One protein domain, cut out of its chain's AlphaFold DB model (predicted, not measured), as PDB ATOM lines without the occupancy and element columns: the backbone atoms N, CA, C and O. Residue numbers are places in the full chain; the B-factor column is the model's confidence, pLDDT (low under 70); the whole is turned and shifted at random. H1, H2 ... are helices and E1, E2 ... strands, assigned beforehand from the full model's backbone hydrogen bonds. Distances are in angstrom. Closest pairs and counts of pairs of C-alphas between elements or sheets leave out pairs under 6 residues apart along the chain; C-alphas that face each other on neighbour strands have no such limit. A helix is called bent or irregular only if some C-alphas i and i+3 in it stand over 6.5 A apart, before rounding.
ATOM      1  N   LEU A 215     142.297 135.067 121.091       93.38
ATOM      2  CA  LEU A 215     142.414 135.467 122.489       93.38
ATOM      3  C   LEU A 215     141.763 136.838 122.651       93.38
ATOM      4  O   LEU A 215     142.222 137.820 122.073       93.38
ATOM      5  N   GLU A 216     140.681 136.912 123.410       92.75
ATOM      6  CA  GLU A 216     139.922 138.141 123.613       92.75
ATOM      7  C   GLU A 216     140.383 138.850 124.885       92.75
ATOM      8  O   GLU A 216     140.402 138.269 125.974       92.75
ATOM      9  N   VAL A 217     140.720 140.139 124.775       93.50
ATOM     10  CA  VAL A 217     141.144 140.937 125.936       93.50
ATOM     11  C   VAL A 217     140.045 140.976 126.992       93.50
ATOM     12  O   VAL A 217     140.353 140.931 128.181       93.50
ATOM     13  N   SER A 218     138.772 140.994 126.588       90.44
ATOM     14  CA  SER A 218     137.604 140.932 127.478       90.44
ATOM     15  C   SER A 218     137.631 139.721 128.418       90.44
ATOM     16  O   SER A 218     137.171 139.845 129.547       90.44
ATOM     17  N   HIS A 219     138.201 138.589 127.993       91.38
ATOM     18  CA  HIS A 219     138.294 137.348 128.771       91.38
ATOM     19  C   HIS A 219     139.599 137.216 129.548       91.38
ATOM     20  O   HIS A 219     139.627 136.589 130.603       91.38
ATOM     21  N   MET A 220     140.670 137.819 129.042       94.88
ATOM     22  CA  MET A 220     142.019 137.600 129.559       94.88
ATOM     23  C   MET A 220     142.504 138.698 130.502       94.88
ATOM     24  O   MET A 220     143.433 138.478 131.272       94.88
ATOM     25  N   ASN A 221     141.903 139.888 130.472       95.44
ATOM     26  CA  ASN A 221     142.351 140.991 131.315       95.44
ATOM     27  C   ASN A 221     142.241 140.653 132.816       95.44
ATOM     28  O   ASN A 221     141.279 140.032 133.271       95.44
ATOM     29  N   VAL A 222     143.207 141.110 133.612       96.44
ATOM     30  CA  VAL A 222     143.348 140.735 135.029       96.44
ATOM     31  C   VAL A 222     142.163 141.175 135.878       96.44
ATOM     32  O   VAL A 222     141.819 140.492 136.841       96.44
ATOM     33  N   ALA A 223     141.505 142.284 135.536       94.56
ATOM     34  CA  ALA A 223     140.272 142.665 136.210       94.56
ATOM     35  C   ALA A 223     139.205 141.578 136.048       94.56
ATOM     36  O   ALA A 223     138.598 141.194 137.038       94.56
ATOM     37  N   THR A 224     139.036 141.028 134.847       92.69
ATOM     38  CA  THR A 224     138.095 139.932 134.573       92.69
ATOM     39  C   THR A 224     138.524 138.640 135.254       92.69
ATOM     40  O   THR A 224     137.706 138.009 135.922       92.69
ATOM     41  N   LEU A 225     139.812 138.289 135.183       94.56
ATOM     42  CA  LEU A 225     140.346 137.110 135.870       94.56
ATOM     43  C   LEU A 225     140.060 137.161 137.382       94.56
ATOM     44  O   LEU A 225     139.568 136.192 137.956       94.56
ATOM     45  N   LYS A 226     140.286 138.308 138.033       93.44
ATOM     46  CA  LYS A 226     140.015 138.475 139.471       93.44
ATOM     47  C   LYS A 226     138.524 138.564 139.789       93.44
ATOM     48  O   LYS A 226     138.066 137.958 140.750       93.44
ATOM     49  N   ASP A 227     137.773 139.345 139.018       89.88
ATOM     50  CA  ASP A 227     136.384 139.678 139.332       89.88
ATOM     51  C   ASP A 227     135.407 138.547 139.009       89.88
ATOM     52  O   ASP A 227     134.403 138.401 139.709       89.88
ATOM     53  N   MET A 228     135.684 137.787 137.948       85.81
ATOM     54  CA  MET A 228     134.800 136.742 137.433       85.81
ATOM     55  C   MET A 228     135.317 135.347 137.746       85.81
ATOM     56  O   MET A 228     134.563 134.527 138.261       85.81
ATOM     57  N   ALA A 229     136.600 135.090 137.479       88.38
ATOM     58  CA  ALA A 229     137.193 133.776 137.712       88.38
ATOM     59  C   ALA A 229     137.744 133.594 139.135       88.38
ATOM     60  O   ALA A 229     138.275 132.535 139.456       88.38
ATOM     61  N   ASN A 230     137.627 134.618 139.994       90.94
ATOM     62  CA  ASN A 230     138.220 134.645 141.335       90.94
ATOM     63  C   ASN A 230     139.709 134.244 141.325       90.94
ATOM     64  O   ASN A 230     140.220 133.643 142.269       90.94
ATOM     65  N   MET A 231     140.393 134.562 140.223       93.88
ATOM     66  CA  MET A 231     141.746 134.111 139.964       93.88
ATOM     67  C   MET A 231     142.743 134.971 140.736       93.88
ATOM     68  O   MET A 231     142.704 136.202 140.683       93.88
ATOM     69  N   GLN A 232     143.660 134.336 141.454       94.12
ATOM     70  CA  GLN A 232     144.721 135.017 142.182       94.12
ATOM     71  C   GLN A 232     145.956 135.190 141.307       94.12
ATOM     72  O   GLN A 232     146.466 134.235 140.739       94.12
ATOM     73  N   ILE A 233     146.494 136.405 141.249       96.06
ATOM     74  CA  ILE A 233     147.797 136.629 140.621       96.06
ATOM     75  C   ILE A 233     148.897 136.265 141.620       96.06
ATOM     76  O   ILE A 233     148.904 136.795 142.741       96.06
ATOM     77  N   ILE A 234     149.806 135.380 141.214       96.00
ATOM     78  CA  ILE A 234     151.002 134.976 141.959       96.00
ATOM     79  C   ILE A 234     152.215 135.536 141.218       96.00
ATOM     80  O   ILE A 234     152.432 135.243 140.050       96.00
ATOM     81  N   TRP A 235     153.006 136.374 141.882       96.44
ATOM     82  CA  TRP A 235     154.222 136.931 141.288       96.44
ATOM     83  C   TRP A 235     155.394 135.993 141.561       96.44
ATOM     84  O   TRP A 235     155.758 135.806 142.722       96.44
ATOM     85  N   VAL A 236     155.958 135.426 140.497       95.88
ATOM     86  CA  VAL A 236     157.023 134.417 140.547       95.88
ATOM     87  C   VAL A 236     158.371 134.992 140.109       95.88
ATOM     88  O   VAL A 236     158.444 135.982 139.376       95.88
ATOM     89  N   ASP A 237     159.434 134.373 140.602       95.50
ATOM     90  CA  ASP A 237     160.843 134.695 140.390       95.50
ATOM     91  C   ASP A 237     161.443 133.955 139.191       95.50
ATOM     92  O   ASP A 237     162.460 134.381 138.652       95.50
ATOM     93  N   SER A 238     160.831 132.846 138.779       95.69
ATOM     94  CA  SER A 238     161.277 132.031 137.655       95.69
ATOM     95  C   SER A 238     160.500 132.378 136.380       95.69
ATOM     96  O   SER A 238     159.303 132.677 136.389       95.69
ATOM     97  N   LEU A 239     161.198 132.339 135.250       96.44
ATOM     98  CA  LEU A 239     160.636 132.542 133.921       96.44
ATOM     99  C   LEU A 239     159.772 131.347 133.483       96.44
ATOM    100  O   LEU A 239     158.769 131.530 132.798       96.44
ATOM    101  N   SER A 240     160.154 130.136 133.894       95.00
ATOM    102  CA  SER A 240     159.481 128.866 133.578       95.00
ATOM    103  C   SER A 240     158.032 128.804 134.062       95.00
ATOM    104  O   SER A 240     157.161 128.249 133.386       95.00
ATOM    105  N   GLU A 241     157.758 129.434 135.202       94.56
ATOM    106  CA  GLU A 241     156.443 129.477 135.846       94.56
ATOM    107  C   GLU A 241     155.530 130.575 135.264       94.56
ATOM    108  O   GLU A 241     154.388 130.736 135.690       94.56
ATOM    109  N   HIS A 242     155.991 131.351 134.274       96.88
ATOM    110  CA  HIS A 242     155.181 132.408 133.671       96.88
ATOM    111  C   HIS A 242     153.946 131.859 132.942       96.88
ATOM    112  O   HIS A 242     154.048 130.977 132.093       96.88
ATOM    113  N   LEU A 243     152.776 132.432 133.228       96.06
ATOM    114  CA  LEU A 243     151.465 131.994 132.738       96.06
ATOM    115  C   LEU A 243     151.076 130.580 133.169       96.06
ATOM    116  O   LEU A 243     150.191 129.983 132.559       96.06
ATOM    117  N   GLU A 244     151.697 130.040 134.219       94.00
ATOM    118  CA  GLU A 244     151.174 128.818 134.808       94.00
ATOM    119  C   GLU A 244     149.812 129.083 135.444       94.00
ATOM    120  O   GLU A 244     149.642 130.055 136.187       94.00
ATOM    121  N   PHE A 245     148.858 128.203 135.148       93.00
ATOM    122  CA  PHE A 245     147.491 128.295 135.622       93.00
ATOM    123  C   PHE A 245     147.076 127.022 136.362       93.00
ATOM    124  O   PHE A 245     147.078 125.937 135.780       93.00
ATOM    125  N   ASP A 246     146.660 127.188 137.617       91.12
ATOM    126  CA  ASP A 246     146.079 126.126 138.440       91.12
ATOM    127  C   ASP A 246     144.547 126.287 138.512       91.12
ATOM    128  O   ASP A 246     144.064 127.246 139.124       91.12
ATOM    129  N   PRO A 247     143.755 125.376 137.911       88.75
ATOM    130  CA  PRO A 247     142.297 125.423 137.987       88.75
ATOM    131  C   PRO A 247     141.729 124.961 139.338       88.75
ATOM    132  O   PRO A 247     140.601 125.326 139.665       88.75
ATOM    133  N   ALA A 248     142.467 124.163 140.121       89.38
ATOM    134  CA  ALA A 248     142.017 123.686 141.430       89.38
ATOM    135  C   ALA A 248     142.076 124.805 142.476       89.38
ATOM    136  O   ALA A 248     141.185 124.936 143.319       89.38
ATOM    137  N   GLN A 249     143.106 125.645 142.390       89.62
ATOM    138  CA  GLN A 249     143.204 126.905 143.116       89.62
ATOM    139  C   GLN A 249     143.377 128.030 142.098       89.62
ATOM    140  O   GLN A 249     144.528 128.375 141.837       89.62
ATOM    141  N   PRO A 250     142.278 128.597 141.541       91.94
ATOM    142  CA  PRO A 250     142.307 129.559 140.441       91.94
ATOM    143  C   PRO A 250     143.389 130.611 140.640       91.94
ATOM    144  O   PRO A 250     143.215 131.587 141.369       91.94
ATOM    145  N   SER A 251     144.545 130.384 140.031       94.06
ATOM    146  CA  SER A 251     145.717 131.219 140.225       94.06
ATOM    147  C   SER A 251     146.567 131.234 138.973       94.06
ATOM    148  O   SER A 251     146.661 130.241 138.259       94.06
ATOM    149  N   LEU A 252     147.130 132.404 138.697       96.12
ATOM    150  CA  LEU A 252     147.934 132.685 137.523       96.12
ATOM    151  C   LEU A 252     149.284 133.236 137.958       96.12
ATOM    152  O   LEU A 252     149.364 134.300 138.582       96.12
ATOM    153  N   SER A 253     150.334 132.519 137.589       96.75
ATOM    154  CA  SER A 253     151.715 132.872 137.895       96.75
ATOM    155  C   SER A 253     152.279 133.846 136.862       96.75
ATOM    156  O   SER A 253     152.197 133.611 135.660       96.75
ATOM    157  N   LEU A 254     152.868 134.957 137.306       97.69
ATOM    158  CA  LEU A 254     153.447 135.997 136.449       97.69
ATOM    159  C   LEU A 254     154.874 136.344 136.883       97.69
ATOM    160  O   LEU A 254     155.125 136.642 138.049       97.69
ATOM    161  N   PHE A 255     155.810 136.332 135.934       97.62
ATOM    162  CA  PHE A 255     157.233 136.532 136.183       97.62
ATOM    163  C   PHE A 255     157.566 138.001 136.462       97.62
ATOM    164  O   PHE A 255     157.483 138.860 135.583       97.62
ATOM    165  N   LYS A 256     157.982 138.315 137.684       95.88
ATOM    166  CA  LYS A 256     157.995 139.695 138.188       95.88
ATOM    167  C   LYS A 256     159.109 140.611 137.656       95.88
ATOM    168  O   LYS A 256     159.082 141.800 137.971       95.88
ATOM    169  N   CYS A 257     160.067 140.110 136.867       97.19
ATOM    170  CA  CYS A 257     161.211 140.890 136.368       97.19
ATOM    171  C   CYS A 257     161.296 140.951 134.825       97.19
ATOM    172  O   CYS A 257     162.262 140.473 134.229       97.19
ATOM    173  N   PRO A 258     160.324 141.553 134.115       96.94
ATOM    174  CA  PRO A 258     160.372 141.648 132.654       96.94
ATOM    175  C   PRO A 258     161.568 142.461 132.118       96.94
ATOM    176  O   PRO A 258     161.906 142.321 130.941       96.94
ATOM    177  N   SER A 259     162.248 143.285 132.930       96.19
ATOM    178  CA  SER A 259     163.503 143.935 132.518       96.19
ATOM    179  C   SER A 259     164.573 142.915 132.119       96.19
ATOM    180  O   SER A 259     165.282 143.141 131.139       96.19
ATOM    181  N   PHE A 260     164.615 141.751 132.779       97.38
ATOM    182  CA  PHE A 260     165.449 140.621 132.360       97.38
ATOM    183  C   PHE A 260     165.146 140.192 130.918       97.38
ATOM    184  O   PHE A 260     166.059 140.057 130.103       97.38
ATOM    185  N   CYS A 261     163.860 140.068 130.569       97.38
ATOM    186  CA  CYS A 261     163.429 139.671 129.228       97.38
ATOM    187  C   CYS A 261     163.907 140.674 128.173       97.38
ATOM    188  O   CYS A 261     164.370 140.287 127.103       97.38
ATOM    189  N   ARG A 262     163.846 141.978 128.474       93.44
ATOM    190  CA  ARG A 262     164.331 142.999 127.541       93.44
ATOM    191  C   ARG A 262     165.851 143.001 127.385       93.44
ATOM    192  O   ARG A 262     166.305 143.302 126.288       93.44
ATOM    193  N   ILE A 263     166.615 142.683 128.428       94.50
ATOM    194  CA  ILE A 263     168.081 142.584 128.354       94.50
ATOM    195  C   ILE A 263     168.489 141.353 127.533       94.50
ATOM    196  O   ILE A 263     169.309 141.461 126.625       94.50
ATOM    197  N   GLN A 264     167.888 140.192 127.803       95.62
ATOM    198  CA  GLN A 264     168.261 138.926 127.161       95.62
ATOM    199  C   GLN A 264     167.791 138.820 125.702       95.62
ATOM    200  O   GLN A 264     168.448 138.165 124.901       95.62
ATOM    201  N   LYS A 265     166.699 139.493 125.313       94.12
ATOM    202  CA  LYS A 265     166.216 139.472 123.920       94.12
ATOM    203  C   LYS A 265     167.031 140.334 122.950       94.12
ATOM    204  O   LYS A 265     166.714 140.372 121.767       94.12
ATOM    205  N   GLN A 266     168.021 141.086 123.440       91.38
ATOM    206  CA  GLN A 266     168.805 141.996 122.600       91.38
ATOM    207  C   GLN A 266     169.642 141.251 121.556       91.38
ATOM    208  O   GLN A 266     169.935 141.817 120.505       91.38
ATOM    209  N   SER A 267     170.026 140.002 121.817       92.62
ATOM    210  CA  SER A 267     170.843 139.181 120.925       92.62
ATOM    211  C   SER A 267     170.379 137.732 120.954       92.62
ATOM    212  O   SER A 267     170.037 137.217 122.018       92.62
ATOM    213  N   ASP A 268     170.467 137.060 119.807       91.19
ATOM    214  CA  ASP A 268     170.300 135.605 119.700       91.19
ATOM    215  C   ASP A 268     171.493 134.825 120.292       91.19
ATOM    216  O   ASP A 268     171.461 133.607 120.411       91.19
ATOM    217  N   GLU A 269     172.532 135.541 120.728       94.19
ATOM    218  CA  GLU A 269     173.713 135.025 121.421       94.19
ATOM    219  C   GLU A 269     173.755 135.507 122.884       94.19
ATOM    220  O   GLU A 269     174.821 135.659 123.487       94.19
ATOM    221  N   LEU A 276     169.832 127.708 126.000       95.38
ATOM    222  CA  LEU A 276     168.643 127.082 125.419       95.38
ATOM    223  C   LEU A 276     168.806 126.623 123.965       95.38
ATOM    224  O   LEU A 276     167.842 126.123 123.387       95.38
ATOM    225  N   ARG A 277     169.993 126.781 123.370       92.44
ATOM    226  CA  ARG A 277     170.245 126.496 121.949       92.44
ATOM    227  C   ARG A 277     169.821 125.086 121.543       92.44
ATOM    228  O   ARG A 277     169.084 124.932 120.575       92.44
ATOM    229  N   ASP A 278     170.228 124.109 122.345       91.38
ATOM    230  CA  ASP A 278     169.955 122.687 122.130       91.38
ATOM    231  C   ASP A 278     168.871 122.172 123.092       91.38
ATOM    232  O   ASP A 278     168.701 120.974 123.288       91.38
ATOM    233  N   PHE A 279     168.111 123.083 123.720       92.75
ATOM    234  CA  PHE A 279     167.121 122.693 124.721       92.75
ATOM    235  C   PHE A 279     165.947 121.927 124.132       92.75
ATOM    236  O   PHE A 279     165.377 121.135 124.864       92.75
ATOM    237  N   TYR A 280     165.574 122.130 122.865       91.88
ATOM    238  CA  TYR A 280     164.467 121.420 122.214       91.88
ATOM    239  C   TYR A 280     164.970 120.460 121.145       91.88
ATOM    240  O   TYR A 280     165.789 120.840 120.310       91.88
ATOM    241  N   GLU A 281     164.374 119.271 121.096       88.88
ATOM    242  CA  GLU A 281     164.427 118.439 119.902       88.88
ATOM    243  C   GLU A 281     163.485 119.040 118.847       88.88
ATOM    244  O   GLU A 281     162.524 119.739 119.184       88.88
ATOM    245  N   ASP A 282     163.740 118.797 117.559       85.31
ATOM    246  CA  ASP A 282     163.023 119.482 116.471       85.31
ATOM    247  C   ASP A 282     161.497 119.321 116.530       85.31
ATOM    248  O   ASP A 282     160.765 120.242 116.164       85.31
ATOM    249  N   TYR A 283     161.002 118.191 117.041       85.75
ATOM    250  CA  TYR A 283     159.568 117.947 117.199       85.75
ATOM    251  C   TYR A 283     158.969 118.586 118.465       85.75
ATOM    252  O   TYR A 283     157.768 118.838 118.505       85.75
ATOM    253  N   GLU A 284     159.775 118.882 119.484       89.06
ATOM    254  CA  GLU A 284     159.317 119.430 120.772       89.06
ATOM    255  C   GLU A 284     159.190 120.954 120.760       89.06
ATOM    256  O   GLU A 284     158.509 121.527 121.617       89.06
ATOM    257  N   LYS A 285     159.831 121.617 119.789       90.56
ATOM    258  CA  LYS A 285     159.793 123.074 119.634       90.56
ATOM    259  C   LYS A 285     158.340 123.571 119.586       90.56
ATOM    260  O   LYS A 285     157.579 123.114 118.729       90.56
ATOM    261  N   PRO A 286     157.951 124.543 120.435       88.69
ATOM    262  CA  PRO A 286     156.585 125.082 120.456       88.69
ATOM    263  C   PRO A 286     156.126 125.639 119.106       88.69
ATOM    264  O   PRO A 286     154.955 125.538 118.748       88.69
ATOM    265  N   SER A 287     157.077 126.183 118.343       88.00
ATOM    266  CA  SER A 287     156.894 126.692 116.988       88.00
ATOM    267  C   SER A 287     158.085 126.320 116.115       88.00
ATOM    268  O   SER A 287     159.202 126.185 116.613       88.00
ATOM    269  N   GLU A 288     157.861 126.208 114.807       86.75
ATOM    270  CA  GLU A 288     158.907 125.899 113.819       86.75
ATOM    271  C   GLU A 288     160.028 126.942 113.816       86.75
ATOM    272  O   GLU A 288     161.194 126.630 113.596       86.75
ATOM    273  N   ASP A 289     159.676 128.185 114.124       88.88
ATOM    274  CA  ASP A 289     160.550 129.346 114.125       88.88
ATOM    275  C   ASP A 289     160.906 129.814 115.549       88.88
ATOM    276  O   ASP A 289     161.170 131.004 115.765       88.88
ATOM    277  N   PHE A 290     160.876 128.895 116.525       93.19
ATOM    278  CA  PHE A 290     161.166 129.175 117.930       93.19
ATOM    279  C   PHE A 290     162.532 129.849 118.111       93.19
ATOM    280  O   PHE A 290     163.563 129.342 117.672       93.19
ATOM    281  N   THR A 291     162.543 130.965 118.841       94.62
ATOM    282  CA  THR A 291     163.764 131.607 119.339       94.62
ATOM    283  C   THR A 291     163.550 132.091 120.769       94.62
ATOM    284  O   THR A 291     162.427 132.403 121.178       94.62
ATOM    285  N   VAL A 292     164.636 132.230 121.537       95.50
ATOM    286  CA  VAL A 292     164.564 132.811 122.887       95.50
ATOM    287  C   VAL A 292     164.038 134.247 122.842       95.50
ATOM    288  O   VAL A 292     163.242 134.635 123.691       95.50
ATOM    289  N   ALA A 293     164.390 135.025 121.816       95.50
ATOM    290  CA  ALA A 293     163.840 136.363 121.633       95.50
ATOM    291  C   ALA A 293     162.305 136.351 121.487       95.50
ATOM    292  O   ALA A 293     161.641 137.219 122.057       95.50
ATOM    293  N   LYS A 294     161.727 135.365 120.781       95.06
ATOM    294  CA  LYS A 294     160.266 135.197 120.671       95.06
ATOM    295  C   LYS A 294     159.628 134.802 121.994       95.06
ATOM    296  O   LYS A 294     158.705 135.491 122.414       95.06
ATOM    297  N   LEU A 295     160.184 133.810 122.696       96.44
ATOM    298  CA  LEU A 295     159.747 133.440 124.050       96.44
ATOM    299  C   LEU A 295     159.679 134.676 124.964       96.44
ATOM    300  O   LEU A 295     158.649 134.957 125.571       96.44
ATOM    301  N   LEU A 296     160.760 135.459 125.024       97.38
ATOM    302  CA  LEU A 296     160.840 136.655 125.866       97.38
ATOM    303  C   LEU A 296     159.905 137.780 125.397       97.38
ATOM    304  O   LEU A 296     159.392 138.537 126.220       97.38
ATOM    305  N   ASN A 297     159.670 137.910 124.090       95.94
ATOM    306  CA  ASN A 297     158.692 138.857 123.557       95.94
ATOM    307  C   ASN A 297     157.260 138.467 123.924       95.94
ATOM    308  O   ASN A 297     156.480 139.358 124.247       95.94
ATOM    309  N   GLU A 298     156.920 137.181 123.944       96.56
ATOM    310  CA  GLU A 298     155.599 136.731 124.382       96.56
ATOM    311  C   GLU A 298     155.376 136.955 125.880       96.56
ATOM    312  O   GLU A 298     154.296 137.399 126.264       96.56
ATOM    313  N   VAL A 299     156.400 136.760 126.724       97.56
ATOM    314  CA  VAL A 299     156.342 137.153 128.149       97.56
ATOM    315  C   VAL A 299     156.025 138.643 128.280       97.56
ATOM    316  O   VAL A 299     155.206 139.052 129.095       97.56
ATOM    317  N   ILE A 300     156.659 139.484 127.463       95.94
ATOM    318  CA  ILE A 300     156.414 140.930 127.463       95.94
ATOM    319  C   ILE A 300     154.997 141.248 126.955       95.94
ATOM    320  O   ILE A 300     154.302 142.087 127.536       95.94
ATOM    321  N   LEU A 301     154.556 140.584 125.886       95.06
ATOM    322  CA  LEU A 301     153.249 140.795 125.268       95.06
ATOM    323  C   LEU A 301     152.103 140.321 126.168       95.06
ATOM    324  O   LEU A 301     151.032 140.933 126.166       95.06
ATOM    325  N   SER A 302     152.326 139.293 126.990       96.94
ATOM    326  CA  SER A 302     151.330 138.802 127.939       96.94
ATOM    327  C   SER A 302     150.937 139.889 128.944       96.94
ATOM    328  O   SER A 302     149.755 140.068 129.214       96.94
ATOM    329  N   TYR A 303     151.875 140.719 129.414       96.62
ATOM    330  CA  TYR A 303     151.553 141.864 130.276       96.62
ATOM    331  C   TYR A 303     150.679 142.907 129.580       96.62
ATOM    332  O   TYR A 303     149.801 143.506 130.209       96.62
ATOM    333  N   VAL A 304     150.880 143.109 128.276       93.56
ATOM    334  CA  VAL A 304     150.041 144.010 127.480       93.56
ATOM    335  C   VAL A 304     148.613 143.469 127.406       93.56
ATOM    336  O   VAL A 304     147.674 144.201 127.721       93.56
ATOM    337  N   LEU A 305     148.463 142.182 127.076       94.81
ATOM    338  CA  LEU A 305     147.182 141.468 127.044       94.81
ATOM    339  C   LEU A 305     146.463 141.507 128.404       94.81
ATOM    340  O   LEU A 305     145.280 141.837 128.476       94.81
ATOM    341  N   LEU A 306     147.183 141.196 129.482       96.62
ATOM    342  CA  LEU A 306     146.637 141.019 130.828       96.62
ATOM    343  C   LEU A 306     146.329 142.347 131.537       96.62
ATOM    344  O   LEU A 306     145.328 142.448 132.249       96.62
ATOM    345  N   PHE A 307     147.168 143.371 131.365       95.19
ATOM    346  CA  PHE A 307     147.055 144.628 132.112       95.19
ATOM    347  C   PHE A 307     146.839 145.843 131.221       95.19
ATOM    348  O   PHE A 307     145.900 146.607 131.448       95.19
ATOM    349  N   ARG A 308     147.715 146.063 130.232       91.62
ATOM    350  CA  ARG A 308     147.751 147.333 129.489       91.62
ATOM    351  C   ARG A 308     146.480 147.586 128.705       91.62
ATOM    352  O   ARG A 308     146.024 148.728 128.687       91.62
ATOM    353  N   SER A 309     145.936 146.563 128.059       89.12
ATOM    354  CA  SER A 309     144.832 146.710 127.109       89.12
ATOM    355  C   SER A 309     143.486 147.035 127.768       89.12
ATOM    356  O   SER A 309     142.581 147.502 127.085       89.12
ATOM    357  N   ASP A 310     143.355 146.911 129.095       90.94
ATOM    358  CA  ASP A 310     142.116 147.207 129.825       90.94
ATOM    359  C   ASP A 310     142.321 148.208 130.977       90.94
ATOM    360  O   ASP A 310     143.172 148.054 131.853       90.94
ATOM    361  N   ARG A 311     141.479 149.249 131.030       91.00
ATOM    362  CA  ARG A 311     141.594 150.326 132.031       91.00
ATOM    363  C   ARG A 311     141.386 149.829 133.463       91.00
ATOM    364  O   ARG A 311     141.983 150.397 134.381       91.00
ATOM    365  N   ARG A 312     140.523 148.833 133.685       92.69
ATOM    366  CA  ARG A 312     140.267 148.298 135.032       92.69
ATOM    367  C   ARG A 312     141.477 147.511 135.517       92.69
ATOM    368  O   ARG A 312     141.901 147.706 136.650       92.69
ATOM    369  N   SER A 313     142.090 146.735 134.636       94.69
ATOM    370  CA  SER A 313     143.290 145.947 134.907       94.69
ATOM    371  C   SER A 313     144.484 146.834 135.258       94.69
ATOM    372  O   SER A 313     145.174 146.556 136.238       94.69
ATOM    373  N   ARG A 314     144.645 147.988 134.590       94.25
ATOM    374  CA  ARG A 314     145.624 149.015 135.003       94.25
ATOM    375  C   ARG A 314     145.393 149.509 136.436       94.25
ATOM    376  O   ARG A 314     146.332 149.577 137.223       94.25
ATOM    377  N   LYS A 315     144.136 149.784 136.816       93.88
ATOM    378  CA  LYS A 315     143.792 150.179 138.198       93.88
ATOM    379  C   LYS A 315     144.022 149.048 139.201       93.88
ATOM    380  O   LYS A 315     144.425 149.316 140.328       93.88
ATOM    381  N   VAL A 316     143.746 147.798 138.825       94.62
ATOM    382  CA  VAL A 316     144.019 146.619 139.664       94.62
ATOM    383  C   VAL A 316     145.516 146.489 139.918       94.62
ATOM    384  O   VAL A 316     145.915 146.251 141.063       94.62
ATOM    385  N   TYR A 317     146.334 146.697 138.887       95.31
ATOM    386  CA  TYR A 317     147.780 146.728 139.026       95.31
ATOM    387  C   TYR A 317     148.220 147.833 139.982       95.31
ATOM    388  O   TYR A 317     148.783 147.533 141.030       95.31
ATOM    389  N   GLU A 318     147.877 149.082 139.675       92.12
ATOM    390  CA  GLU A 318     148.259 150.256 140.464       92.12
ATOM    391  C   GLU A 318     147.870 150.115 141.941       92.12
ATOM    392  O   GLU A 318     148.681 150.380 142.829       92.12
ATOM    393  N   ARG A 319     146.639 149.657 142.204       91.31
ATOM    394  CA  ARG A 319     146.099 149.570 143.560       91.31
ATOM    395  C   ARG A 319     146.557 148.336 144.306       91.31
ATOM    396  O   ARG A 319     146.796 148.449 145.489       91.31
ATOM    397  N   SER A 320     146.620 147.159 143.687       91.00
ATOM    398  CA  SER A 320     146.767 145.901 144.441       91.00
ATOM    399  C   SER A 320     147.973 145.062 144.050       91.00
ATOM    400  O   SER A 320     148.629 144.512 144.934       91.00
ATOM    401  N   GLU A 321     148.300 144.977 142.761       94.50
ATOM    402  CA  GLU A 321     149.335 144.045 142.304       94.50
ATOM    403  C   GLU A 321     150.730 144.658 142.266       94.50
ATOM    404  O   GLU A 321     151.699 143.947 142.499       94.50
ATOM    405  N   ARG A 322     150.863 145.972 142.075       92.62
ATOM    406  CA  ARG A 322     152.162 146.644 141.947       92.62
ATOM    407  C   ARG A 322     153.076 146.400 143.147       92.62
ATOM    408  O   ARG A 322     154.236 146.046 142.980       92.62
ATOM    409  N   ALA A 323     152.551 146.533 144.367       91.56
ATOM    410  CA  ALA A 323     153.325 146.244 145.573       91.56
ATOM    411  C   ALA A 323     153.625 144.740 145.717       91.56
ATOM    412  O   ALA A 323     154.687 144.367 146.220       91.56
ATOM    413  N   ARG A 324     152.709 143.862 145.291       92.88
ATOM    414  CA  ARG A 324     152.900 142.399 145.319       92.88
ATOM    415  C   ARG A 324     153.976 141.952 144.323       92.88
ATOM    416  O   ARG A 324     154.751 141.070 144.664       92.88
ATOM    417  N   ALA A 325     154.098 142.645 143.193       94.56
ATOM    418  CA  ALA A 325     155.118 142.457 142.163       94.56
ATOM    419  C   ALA A 325     156.510 143.015 142.531       94.56
ATOM    420  O   ALA A 325     157.374 143.151 141.666       94.56
ATOM    421  N   ALA A 326     156.739 143.399 143.791       93.75
ATOM    422  CA  ALA A 326     158.008 143.982 144.204       93.75
ATOM    423  C   ALA A 326     159.183 143.007 144.000       93.75
ATOM    424  O   ALA A 326     159.148 141.859 144.446       93.75
ATOM    425  N   LEU A 327     160.259 143.511 143.393       93.56
ATOM    426  CA  LEU A 327     161.511 142.783 143.193       93.56
ATOM    427  C   LEU A 327     162.250 142.563 144.509       93.56
ATOM    428  O   LEU A 327     162.775 141.482 144.759       93.56
ATOM    429  N   TYR A 328     162.264 143.604 145.341       90.50
ATOM    430  CA  TYR A 328     162.966 143.643 146.613       90.50
ATOM    431  C   TYR A 328     162.177 144.468 147.629       90.50
ATOM    432  O   TYR A 328     161.533 145.470 147.286       90.50
ATOM    433  N   ARG A 329     162.234 144.046 148.895       88.62
ATOM    434  CA  ARG A 329     161.590 144.717 150.026       88.62
ATOM    435  C   ARG A 329     162.604 144.965 151.129       88.62
ATOM    436  O   ARG A 329     163.315 144.054 151.551       88.62
ATOM    437  N   GLU A 330     162.617 146.195 151.620       83.75
ATOM    438  CA  GLU A 330     163.483 146.619 152.711       83.75
ATOM    439  C   GLU A 330     162.680 147.436 153.716       83.75
ATOM    440  O   GLU A 330     162.306 148.589 153.478       83.75
ATOM    441  N   GLY A 331     162.356 146.784 154.834       84.31
ATOM    442  CA  GLY A 331     161.461 147.321 155.848       84.31
ATOM    443  C   GLY A 331     160.133 147.756 155.234       84.31
ATOM    444  O   GLY A 331     159.325 146.941 154.798       84.31
ATOM    445  N   SER A 332     159.923 149.068 155.202       82.06
ATOM    446  CA  SER A 332     158.666 149.685 154.787       82.06
ATOM    447  C   SER A 332     158.657 150.164 153.321       82.06
ATOM    448  O   SER A 332     157.656 150.717 152.848       82.06
ATOM    449  N   HIS A 333     159.767 149.951 152.607       83.81
ATOM    450  CA  HIS A 333     159.959 150.316 151.207       83.81
ATOM    451  C   HIS A 333     160.006 149.081 150.309       83.81
ATOM    452  O   HIS A 333     160.457 148.005 150.708       83.81
ATOM    453  N   PHE A 334     159.552 149.260 149.071       90.62
ATOM    454  CA  PHE A 334     159.611 148.242 148.034       90.62
ATOM    455  C   PHE A 334     160.102 148.849 146.721       90.62
ATOM    456  O   PHE A 334     159.927 150.045 146.460       90.62
ATOM    457  N   TYR A 335     160.714 148.001 145.905       92.75
ATOM    458  CA  TYR A 335     161.208 148.335 144.577       92.75
ATOM    459  C   TYR A 335     160.451 147.495 143.556       92.75
ATOM    460  O   TYR A 335     160.251 146.301 143.766       92.75
ATOM    461  N   THR A 336     159.995 148.121 142.477       92.94
ATOM    462  CA  THR A 336     159.249 147.466 141.391       92.94
ATOM    463  C   THR A 336     160.032 147.622 140.101       92.94
ATOM    464  O   THR A 336     160.700 148.639 139.921       92.94
ATOM    465  N   ASP A 337     159.943 146.633 139.218       94.62
ATOM    466  CA  ASP A 337     160.531 146.715 137.888       94.62
ATOM    467  C   ASP A 337     159.905 147.898 137.103       94.62
ATOM    468  O   ASP A 337     158.683 147.936 136.923       94.62
ATOM    469  N   PRO A 338     160.697 148.884 136.643       92.75
ATOM    470  CA  PRO A 338     160.177 150.062 135.955       92.75
ATOM    471  C   PRO A 338     159.595 149.704 134.587       92.75
ATOM    472  O   PRO A 338     158.672 150.372 134.126       92.75
ATOM    473  N   PHE A 339     160.089 148.631 133.966       93.12
ATOM    474  CA  PHE A 339     159.529 148.104 132.732       93.12
ATOM    475  C   PHE A 339     158.187 147.433 132.967       93.12
ATOM    476  O   PHE A 339     157.285 147.579 132.155       93.12
ATOM    477  N   LEU A 340     158.016 146.742 134.096       94.62
ATOM    478  CA  LEU A 340     156.712 146.195 134.466       94.62
ATOM    479  C   LEU A 340     155.685 147.317 134.665       94.62
ATOM    480  O   LEU A 340     154.562 147.208 134.183       94.62
ATOM    481  N   ASP A 341     156.078 148.416 135.318       92.38
ATOM    482  CA  ASP A 341     155.234 149.612 135.458       92.38
ATOM    483  C   ASP A 341     154.809 150.169 134.079       92.38
ATOM    484  O   ASP A 341     153.661 150.578 133.898       92.38
ATOM    485  N   GLU A 342     155.709 150.177 133.093       90.69
ATOM    486  CA  GLU A 342     155.403 150.579 131.713       90.69
ATOM    487  C   GLU A 342     154.468 149.581 131.010       90.69
ATOM    488  O   GLU A 342     153.457 149.978 130.420       90.69
ATOM    489  N   LEU A 343     154.757 148.282 131.114       91.75
ATOM    490  CA  LEU A 343     153.966 147.211 130.512       91.75
ATOM    491  C   LEU A 343     152.553 147.150 131.078       91.75
ATOM    492  O   LEU A 343     151.617 146.911 130.328       91.75
ATOM    493  N   CYS A 344     152.369 147.448 132.361       92.56
ATOM    494  CA  CYS A 344     151.054 147.527 132.992       92.56
ATOM    495  C   CYS A 344     150.358 148.888 132.790       92.56
ATOM    496  O   CYS A 344     149.251 149.089 133.286       92.56
ATOM    497  N   GLY A 345     150.973 149.831 132.063       85.06
ATOM    498  CA  GLY A 345     150.384 151.129 131.719       85.06
ATOM    499  C   GLY A 345     150.351 152.155 132.859       85.06
ATOM    500  O   GLY A 345     149.490 153.035 132.851       85.06
ATOM    501  N   ASN A 346     151.257 152.042 133.834       80.25
ATOM    502  CA  ASN A 346     151.365 152.927 134.999       80.25
ATOM    503  C   ASN A 346     152.337 154.108 134.783       80.25
ATOM    504  O   ASN A 346     152.234 155.132 135.456       80.25
ATOM    505  N   ARG A 347     153.277 154.008 133.831       68.44
ATOM    506  CA  ARG A 347     154.181 155.108 133.443       68.44
ATOM    507  C   ARG A 347     153.990 155.491 131.978       68.44
ATOM    508  O   ARG A 347     154.170 154.684 131.076       68.44
ATOM    509  N   SER A 348     153.623 156.754 131.765       52.19
ATOM    510  CA  SER A 348     153.262 157.350 130.474       52.19
ATOM    511  C   SER A 348     154.346 158.315 129.976       52.19
ATOM    512  O   SER A 348     154.041 159.455 129.640       52.19
ATOM    513  N   SER A 349     155.621 157.918 129.963       49.41
ATOM    514  CA  SER A 349     156.668 158.736 129.317       49.41
ATOM    515  C   SER A 349     156.948 158.320 127.875       49.41
ATOM    516  O   SER A 349     157.526 159.101 127.131       49.41
ATOM    517  N   SER A 350     156.493 157.141 127.439       46.44
ATOM    518  CA  SER A 350     156.580 156.750 126.036       46.44
ATOM    519  C   SER A 350     155.291 156.082 125.574       46.44
ATOM    520  O   SER A 350     155.152 154.862 125.562       46.44
ATOM    521  N   TRP A 351     154.325 156.898 125.142       44.47
ATOM    522  CA  TRP A 351     153.222 156.403 124.307       44.47
ATOM    523  C   TRP A 351     153.738 155.683 123.042       44.47
ATOM    524  O   TRP A 351     153.002 154.893 122.459       44.47
ATOM    525  N   PHE A 352     155.007 155.893 122.662       43.97
ATOM    526  CA  PHE A 352     155.619 155.402 121.428       43.97
ATOM    527  C   PHE A 352     156.499 154.140 121.574       43.97
ATOM    528  O   PHE A 352     156.680 153.442 120.583       43.97
ATOM    529  N   ALA A 353     157.015 153.783 122.762       51.88
ATOM    530  CA  ALA A 353     157.992 152.678 122.905       51.88
ATOM    531  C   ALA A 353     157.413 151.268 122.673       51.88
ATOM    532  O   ALA A 353     158.141 150.342 122.332       51.88
ATOM    533  N   PHE A 354     156.095 151.113 122.805       54.44
ATOM    534  CA  PHE A 354     155.362 149.865 122.543       54.44
ATOM    535  C   PHE A 354     154.264 150.061 121.491       54.44
ATOM    536  O   PHE A 354     153.230 149.405 121.559       54.44
ATOM    537  N   GLY A 355     154.477 151.024 120.583       48.38
ATOM    538  CA  GLY A 355     153.510 151.702 119.710       48.38
ATOM    539  C   GLY A 355     152.655 150.852 118.766       48.38
ATOM    540  O   GLY A 355     152.664 151.065 117.559       48.38
ATOM    541  N   GLY A 356     151.848 149.949 119.311       60.66
ATOM    542  CA  GLY A 356     150.645 149.441 118.670       60.66
ATOM    543  C   GLY A 356     149.396 150.069 119.302       60.66
ATOM    544  O   GLY A 356     149.396 150.343 120.508       60.66
ATOM    545  N   PRO A 357     148.318 150.290 118.531       68.06
ATOM    546  CA  PRO A 357     147.015 150.589 119.113       68.06
ATOM    547  C   PRO A 357     146.606 149.463 120.073       68.06
ATOM    548  O   PRO A 357     146.981 148.303 119.882       68.06
ATOM    549  N   ILE A 358     145.836 149.807 121.110       75.38
ATOM    550  CA  ILE A 358     145.234 148.814 122.007       75.38
ATOM    551  C   ILE A 358     144.425 147.842 121.141       75.38
ATOM    552  O   ILE A 358     143.502 148.258 120.444       75.38
ATOM    553  N   ARG A 359     144.809 146.563 121.154       86.38
ATOM    554  CA  ARG A 359     144.116 145.504 120.416       86.38
ATOM    555  C   ARG A 359     143.007 144.938 121.292       86.38
ATOM    556  O   ARG A 359     143.221 144.726 122.479       86.38
ATOM    557  N   GLU A 360     141.845 144.664 120.710       87.50
ATOM    558  CA  GLU A 360     140.737 143.989 121.410       87.50
ATOM    559  C   GLU A 360     140.942 142.470 121.488       87.50
ATOM    560  O   GLU A 360     140.371 141.788 122.339       87.50
ATOM    561  N   SER A 361     141.785 141.934 120.607       92.06
ATOM    562  CA  SER A 361     142.078 140.512 120.528       92.06
ATOM    563  C   SER A 361     143.438 140.235 119.904       92.06
ATOM    564  O   SER A 361     143.931 141.040 119.112       92.06
ATOM    565  N   TYR A 362     143.965 139.056 120.199       92.88
ATOM    566  CA  TYR A 362     145.228 138.533 119.694       92.88
ATOM    567  C   TYR A 362     144.993 137.176 119.037       92.88
ATOM    568  O   TYR A 362     144.062 136.453 119.402       92.88
ATOM    569  N   ASP A 363     145.826 136.832 118.067       91.94
ATOM    570  CA  ASP A 363     145.833 135.499 117.480       91.94
ATOM    571  C   ASP A 363     146.776 134.614 118.300       91.94
ATOM    572  O   ASP A 363     147.968 134.894 118.400       91.94
ATOM    573  N   SER A 364     146.254 133.547 118.906       91.38
ATOM    574  CA  SER A 364     147.065 132.645 119.733       91.38
ATOM    575  C   SER A 364     148.235 132.004 118.984       91.38
ATOM    576  O   SER A 364     149.254 131.723 119.597       91.38
ATOM    577  N   SER A 365     148.109 131.764 117.678       88.75
ATOM    578  CA  SER A 365     149.121 131.048 116.892       88.75
ATOM    579  C   SER A 365     150.157 131.995 116.286       88.75
ATOM    580  O   SER A 365     151.284 131.578 116.047       88.75
ATOM    581  N   VAL A 366     149.790 133.261 116.057       90.62
ATOM    582  CA  VAL A 366     150.694 134.280 115.493       90.62
ATOM    583  C   VAL A 366     151.342 135.138 116.578       90.62
ATOM    584  O   VAL A 366     152.547 135.370 116.536       90.62
ATOM    585  N   ASP A 367     150.561 135.623 117.546       92.25
ATOM    586  CA  ASP A 367     151.056 136.516 118.598       92.25
ATOM    587  C   ASP A 367     151.660 135.742 119.784       92.25
ATOM    588  O   ASP A 367     152.527 136.283 120.471       92.25
ATOM    589  N   PHE A 368     151.210 134.502 120.034       94.50
ATOM    590  CA  PHE A 368     151.643 133.677 121.173       94.50
ATOM    591  C   PHE A 368     151.999 132.216 120.830       94.50
ATOM    592  O   PHE A 368     151.534 131.304 121.518       94.50
ATOM    593  N   PRO A 369     152.799 131.937 119.788       92.50
ATOM    594  CA  PRO A 369     153.115 130.564 119.399       92.50
ATOM    595  C   PRO A 369     153.740 129.707 120.519       92.50
ATOM    596  O   PRO A 369     153.527 128.495 120.542       92.50
ATOM    597  N   VAL A 370     154.477 130.298 121.467       93.50
ATOM    598  CA  VAL A 370     155.114 129.580 122.584       93.50
ATOM    599  C   VAL A 370     154.160 129.368 123.761       93.50
ATOM    600  O   VAL A 370     154.080 128.265 124.300       93.50
ATOM    601  N   PHE A 371     153.415 130.398 124.169       94.69
ATOM    602  CA  PHE A 371     152.502 130.337 125.317       94.69
ATOM    603  C   PHE A 371     151.045 130.024 124.956       94.69
ATOM    604  O   PHE A 371     150.189 130.029 125.847       94.69
ATOM    605  N   LYS A 372     150.753 129.704 123.688       92.75
ATOM    606  CA  LYS A 372     149.413 129.383 123.171       92.75
ATOM    607  C   LYS A 372     148.635 128.452 124.096       92.75
ATOM    608  O   LYS A 372     147.580 128.841 124.587       92.75
ATOM    609  N   ALA A 373     149.184 127.275 124.402       90.88
ATOM    610  CA  ALA A 373     148.494 126.265 125.204       90.88
ATOM    611  C   ALA A 373     148.146 126.766 126.621       90.88
ATOM    612  O   ALA A 373     147.058 126.495 127.134       90.88
ATOM    613  N   ARG A 374     149.041 127.540 127.256       93.06
ATOM    614  CA  ARG A 374     148.796 128.127 128.586       93.06
ATOM    615  C   ARG A 374     147.692 129.189 128.526       93.06
ATOM    616  O   ARG A 374     146.772 129.164 129.340       93.06
ATOM    617  N   LEU A 375     147.736 130.082 127.536       95.31
ATOM    618  CA  LEU A 375     146.749 131.155 127.360       95.31
ATOM    619  C   LEU A 375     145.367 130.633 126.953       95.31
ATOM    620  O   LEU A 375     144.359 131.117 127.465       95.31
ATOM    621  N   GLU A 376     145.307 129.635 126.072       93.25
ATOM    622  CA  GLU A 376     144.057 128.983 125.678       93.25
ATOM    623  C   GLU A 376     143.390 128.304 126.873       93.25
ATOM    624  O   GLU A 376     142.190 128.482 127.069       93.25
ATOM    625  N   ARG A 377     144.161 127.617 127.727       92.62
ATOM    626  CA  ARG A 377     143.649 126.999 128.960       92.62
ATOM    627  C   ARG A 377     143.038 128.029 129.911       92.62
ATOM    628  O   ARG A 377     141.956 127.797 130.446       92.62
ATOM    629  N   ILE A 378     143.699 129.173 130.094       94.44
ATOM    630  CA  ILE A 378     143.181 130.280 130.915       94.44
ATOM    631  C   ILE A 378     141.884 130.828 130.310       94.44
ATOM    632  O   ILE A 378     140.885 130.965 131.015       94.44
ATOM    633  N   GLN A 379     141.872 131.116 129.004       94.06
ATOM    634  CA  GLN A 379     140.683 131.645 128.338       94.06
ATOM    635  C   GLN A 379     139.514 130.659 128.408       94.06
ATOM    636  O   GLN A 379     138.385 131.074 128.668       94.06
ATOM    637  N   GLN A 380     139.777 129.373 128.176       92.50
ATOM    638  CA  GLN A 380     138.770 128.321 128.236       92.50
ATOM    639  C   GLN A 380     138.161 128.243 129.634       92.50
ATOM    640  O   GLN A 380     136.945 128.309 129.767       92.50
ATOM    641  N   HIS A 381     138.995 128.261 130.677       91.94
ATOM    642  CA  HIS A 381     138.519 128.294 132.055       91.94
ATOM    643  C   HIS A 381     137.597 129.493 132.331       91.94
ATOM    644  O   HIS A 381     136.538 129.337 132.931       91.94
ATOM    645  N   VAL A 382     137.945 130.693 131.855       90.94
ATOM    646  CA  VAL A 382     137.099 131.892 132.020       90.94
ATOM    647  C   VAL A 382     135.787 131.792 131.228       90.94
ATOM    648  O   VAL A 382     134.762 132.320 131.667       90.94
ATOM    649  N   LYS A 383     135.798 131.140 130.060       89.38
ATOM    650  CA  LYS A 383     134.597 130.901 129.243       89.38
ATOM    651  C   LYS A 383     133.659 129.879 129.886       89.38
ATOM    652  O   LYS A 383     132.448 130.080 129.846       89.38
ATOM    653  N   ASP A 384     134.212 128.843 130.509       89.12
ATOM    654  CA  ASP A 384     133.448 127.780 131.173       89.12
ATOM    655  C   ASP A 384     132.736 128.276 132.442       89.12
ATOM    656  O   ASP A 384     131.722 127.713 132.863       89.12
ATOM    657  N   ILE A 385     133.216 129.371 133.039       86.31
ATOM    658  CA  ILE A 385     132.545 130.031 134.159       86.31
ATOM    659  C   ILE A 385     131.293 130.753 133.646       86.31
ATOM    660  O   ILE A 385     131.324 131.905 133.200       86.31
ATOM    661  N   GLN A 386     130.155 130.069 133.753       68.19
ATOM    662  CA  GLN A 386     128.849 130.681 133.538       68.19
ATOM    663  C   GLN A 386     128.525 131.665 134.680       68.19
ATOM    664  O   GLN A 386     128.693 131.334 135.863       68.19
ATOM    665  N   PRO A 387     128.048 132.887 134.375       62.09
ATOM    666  CA  PRO A 387     127.633 133.849 135.387       62.09
ATOM    667  C   PRO A 387     126.297 133.416 136.015       62.09
ATOM    668  O   PRO A 387     125.235 133.936 135.689       62.09
ATOM    669  N   ASN A 388     126.340 132.475 136.957       57.09
ATOM    670  CA  ASN A 388     125.139 131.846 137.530       57.09
ATOM    671  C   ASN A 388     124.379 132.734 138.537       57.09
ATOM    672  O   ASN A 388     123.415 132.291 139.162       57.09
ATOM    673  N   ARG A 389     124.802 133.986 138.748       65.12
ATOM    674  CA  ARG A 389     124.143 134.949 139.643       65.12
ATOM    675  C   ARG A 389     123.829 136.255 138.910       65.12
ATOM    676  O   ARG A 389     124.648 136.778 138.161       65.12
ATOM    677  N   PHE A 390     122.691 136.873 139.221       59.81
ATOM    678  CA  PHE A 390     122.388 138.241 138.769       59.81
ATOM    679  C   PHE A 390     123.508 139.231 139.124       59.81
ATOM    680  O   PHE A 390     123.853 140.096 138.325       59.81
ATOM    681  N   MET A 391     124.158 139.043 140.276       59.72
ATOM    682  CA  MET A 391     125.318 139.848 140.666       59.72
ATOM    683  C   MET A 391     126.557 139.598 139.787       59.72
ATOM    684  O   MET A 391     127.366 140.503 139.606       59.72
ATOM    685  N   SER A 392     126.714 138.397 139.213       62.56
ATOM    686  CA  SER A 392     127.768 138.137 138.222       62.56
ATOM    687  C   SER A 392     127.421 138.719 136.854       62.56
ATOM    688  O   SER A 392     128.308 139.301 136.248       62.56
ATOM    689  N   LEU A 393     126.153 138.684 136.416       67.31
ATOM    690  CA  LEU A 393     125.711 139.390 135.197       67.31
ATOM    691  C   LEU A 393     125.912 140.908 135.309       67.31
ATOM    692  O   LEU A 393     126.283 141.565 134.346       67.31
ATOM    693  N   TRP A 394     125.729 141.464 136.508       66.75
ATOM    694  CA  TRP A 394     125.989 142.877 136.790       66.75
ATOM    695  C   TRP A 394     127.470 143.267 136.649       66.75
ATOM    696  O   TRP A 394     127.793 144.396 136.266       66.75
ATOM    697  N   ARG A 395     128.376 142.342 136.991       67.62
ATOM    698  CA  ARG A 395     129.834 142.536 136.951       67.62
ATOM    699  C   ARG A 395     130.448 142.133 135.606       67.62
ATOM    700  O   ARG A 395     131.547 142.589 135.286       67.62
ATOM    701  N   ASP A 396     129.737 141.318 134.829       68.81
ATOM    702  CA  ASP A 396     130.124 140.889 133.491       68.81
ATOM    703  C   ASP A 396     129.992 142.058 132.504       68.81
ATOM    704  O   ASP A 396     128.901 142.498 132.147       68.81
TER     705      ASP A 396
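This is residues 215 to 269 and 276 to 396 of the 446 residues of an uncharacterized protein of Hypocrea virens (strain Gv29-8 / FGSC 10586) (UniProt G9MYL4). One long helix, H4, runs through the core, with short helices H1, H3 and H6 packed round it, H5 turning off at one end, and a small two-strand sheet, E1 and E2, beside it. H7 packs on H1, while the hairpin E3 and E4 and the last helix, H8, lie far out, and long loops, residues 276 to 291 and 344 to 360, run round the outside. The printed part has 176 residues, with eight named helices and five named strands in the order H1 H2 E1 E2 H3 H4 H5 E3 E4 H6 E5 H7 H8, a mixed class. E1 and E2 are parallel, E3 and E4 antiparallel. The whole is compact, with a radius of gyration of the C-alphas of 16.5 A and spans of 53 by 43 by 33 A.

H1, residues 217 to 220, begins at C-alpha 217 (141.144, 140.937, 125.936). H2 holds residues 222 to 227, E1 232 to 236, E2 251 to 255 and H3 258 to 264. H4, residues 292 to 308, measures 23.2 A from C-alpha 292 (164.564, 132.811, 122.887) to its last. H5, residues 311 to 324, is 19.2 A long and only just irregular: C-alphas 319 and 322 are 6.9 A apart. E3 holds residues 328 to 330, E4 333 to 335, H6 338 to 343 and E5 361 to 363. H7, residues 372 to 384, is 17.9 A long, and H8, residues 390 to 395, ends at C-alpha 395 (129.834, 142.536, 136.951).

H4 is the hub. With residues 293 to 300 alone it touches H3 at a shallow tilt of 21 degrees, opposite ways; their closest C-alphas, of Cys 261 and Leu 296, are 5.2 A apart. It touches H6, about perpendicular at 73 degrees, closest at the C-alphas of Tyr 303 and Leu 343, 5.9 A. H4 and H5 touch only at the corner, with the C-alphas of Phe 307 and Ser 313 closest at 4.9 A. H2 touches H5, about perpendicular at 89 degrees, closest at the C-alphas of Ala 223 and Ser 313, 4.6 A. H1 touches H7, closest at the C-alphas of His 219 and Gln 379, 6.2 A. E2 and H4 are near each other. In the parallel pair E1 and E2, N 234 and O 252 are 2.9 A apart, within hydrogen-bond range; in the hairpin E3 and E4, N 330 and O 333 are 3.0 A apart. E5 pairs with no named strand, but residues 215 to 216 pair antiparallel with its residues 361 to 362. H8 touches no helix. Every O i to N i+4 pair is within hydrogen-bond range in H2, H3, H6, H7 and H8, against 11 of 13 in H4 and 7 of 10 in H5; H1 is too short for such a pair.

The C-alphas of Glu 269 and Phe 390, the two farthest apart, are 54.3 A apart. Residues 270 to 275 are not printed, and C-alphas 269 and 276 are 10.2 A apart across the cut. The links E1 to E2 and H6 to E5 are long. The model's pLDDT is under 70 in residues 347 to 357 and 386 to 396.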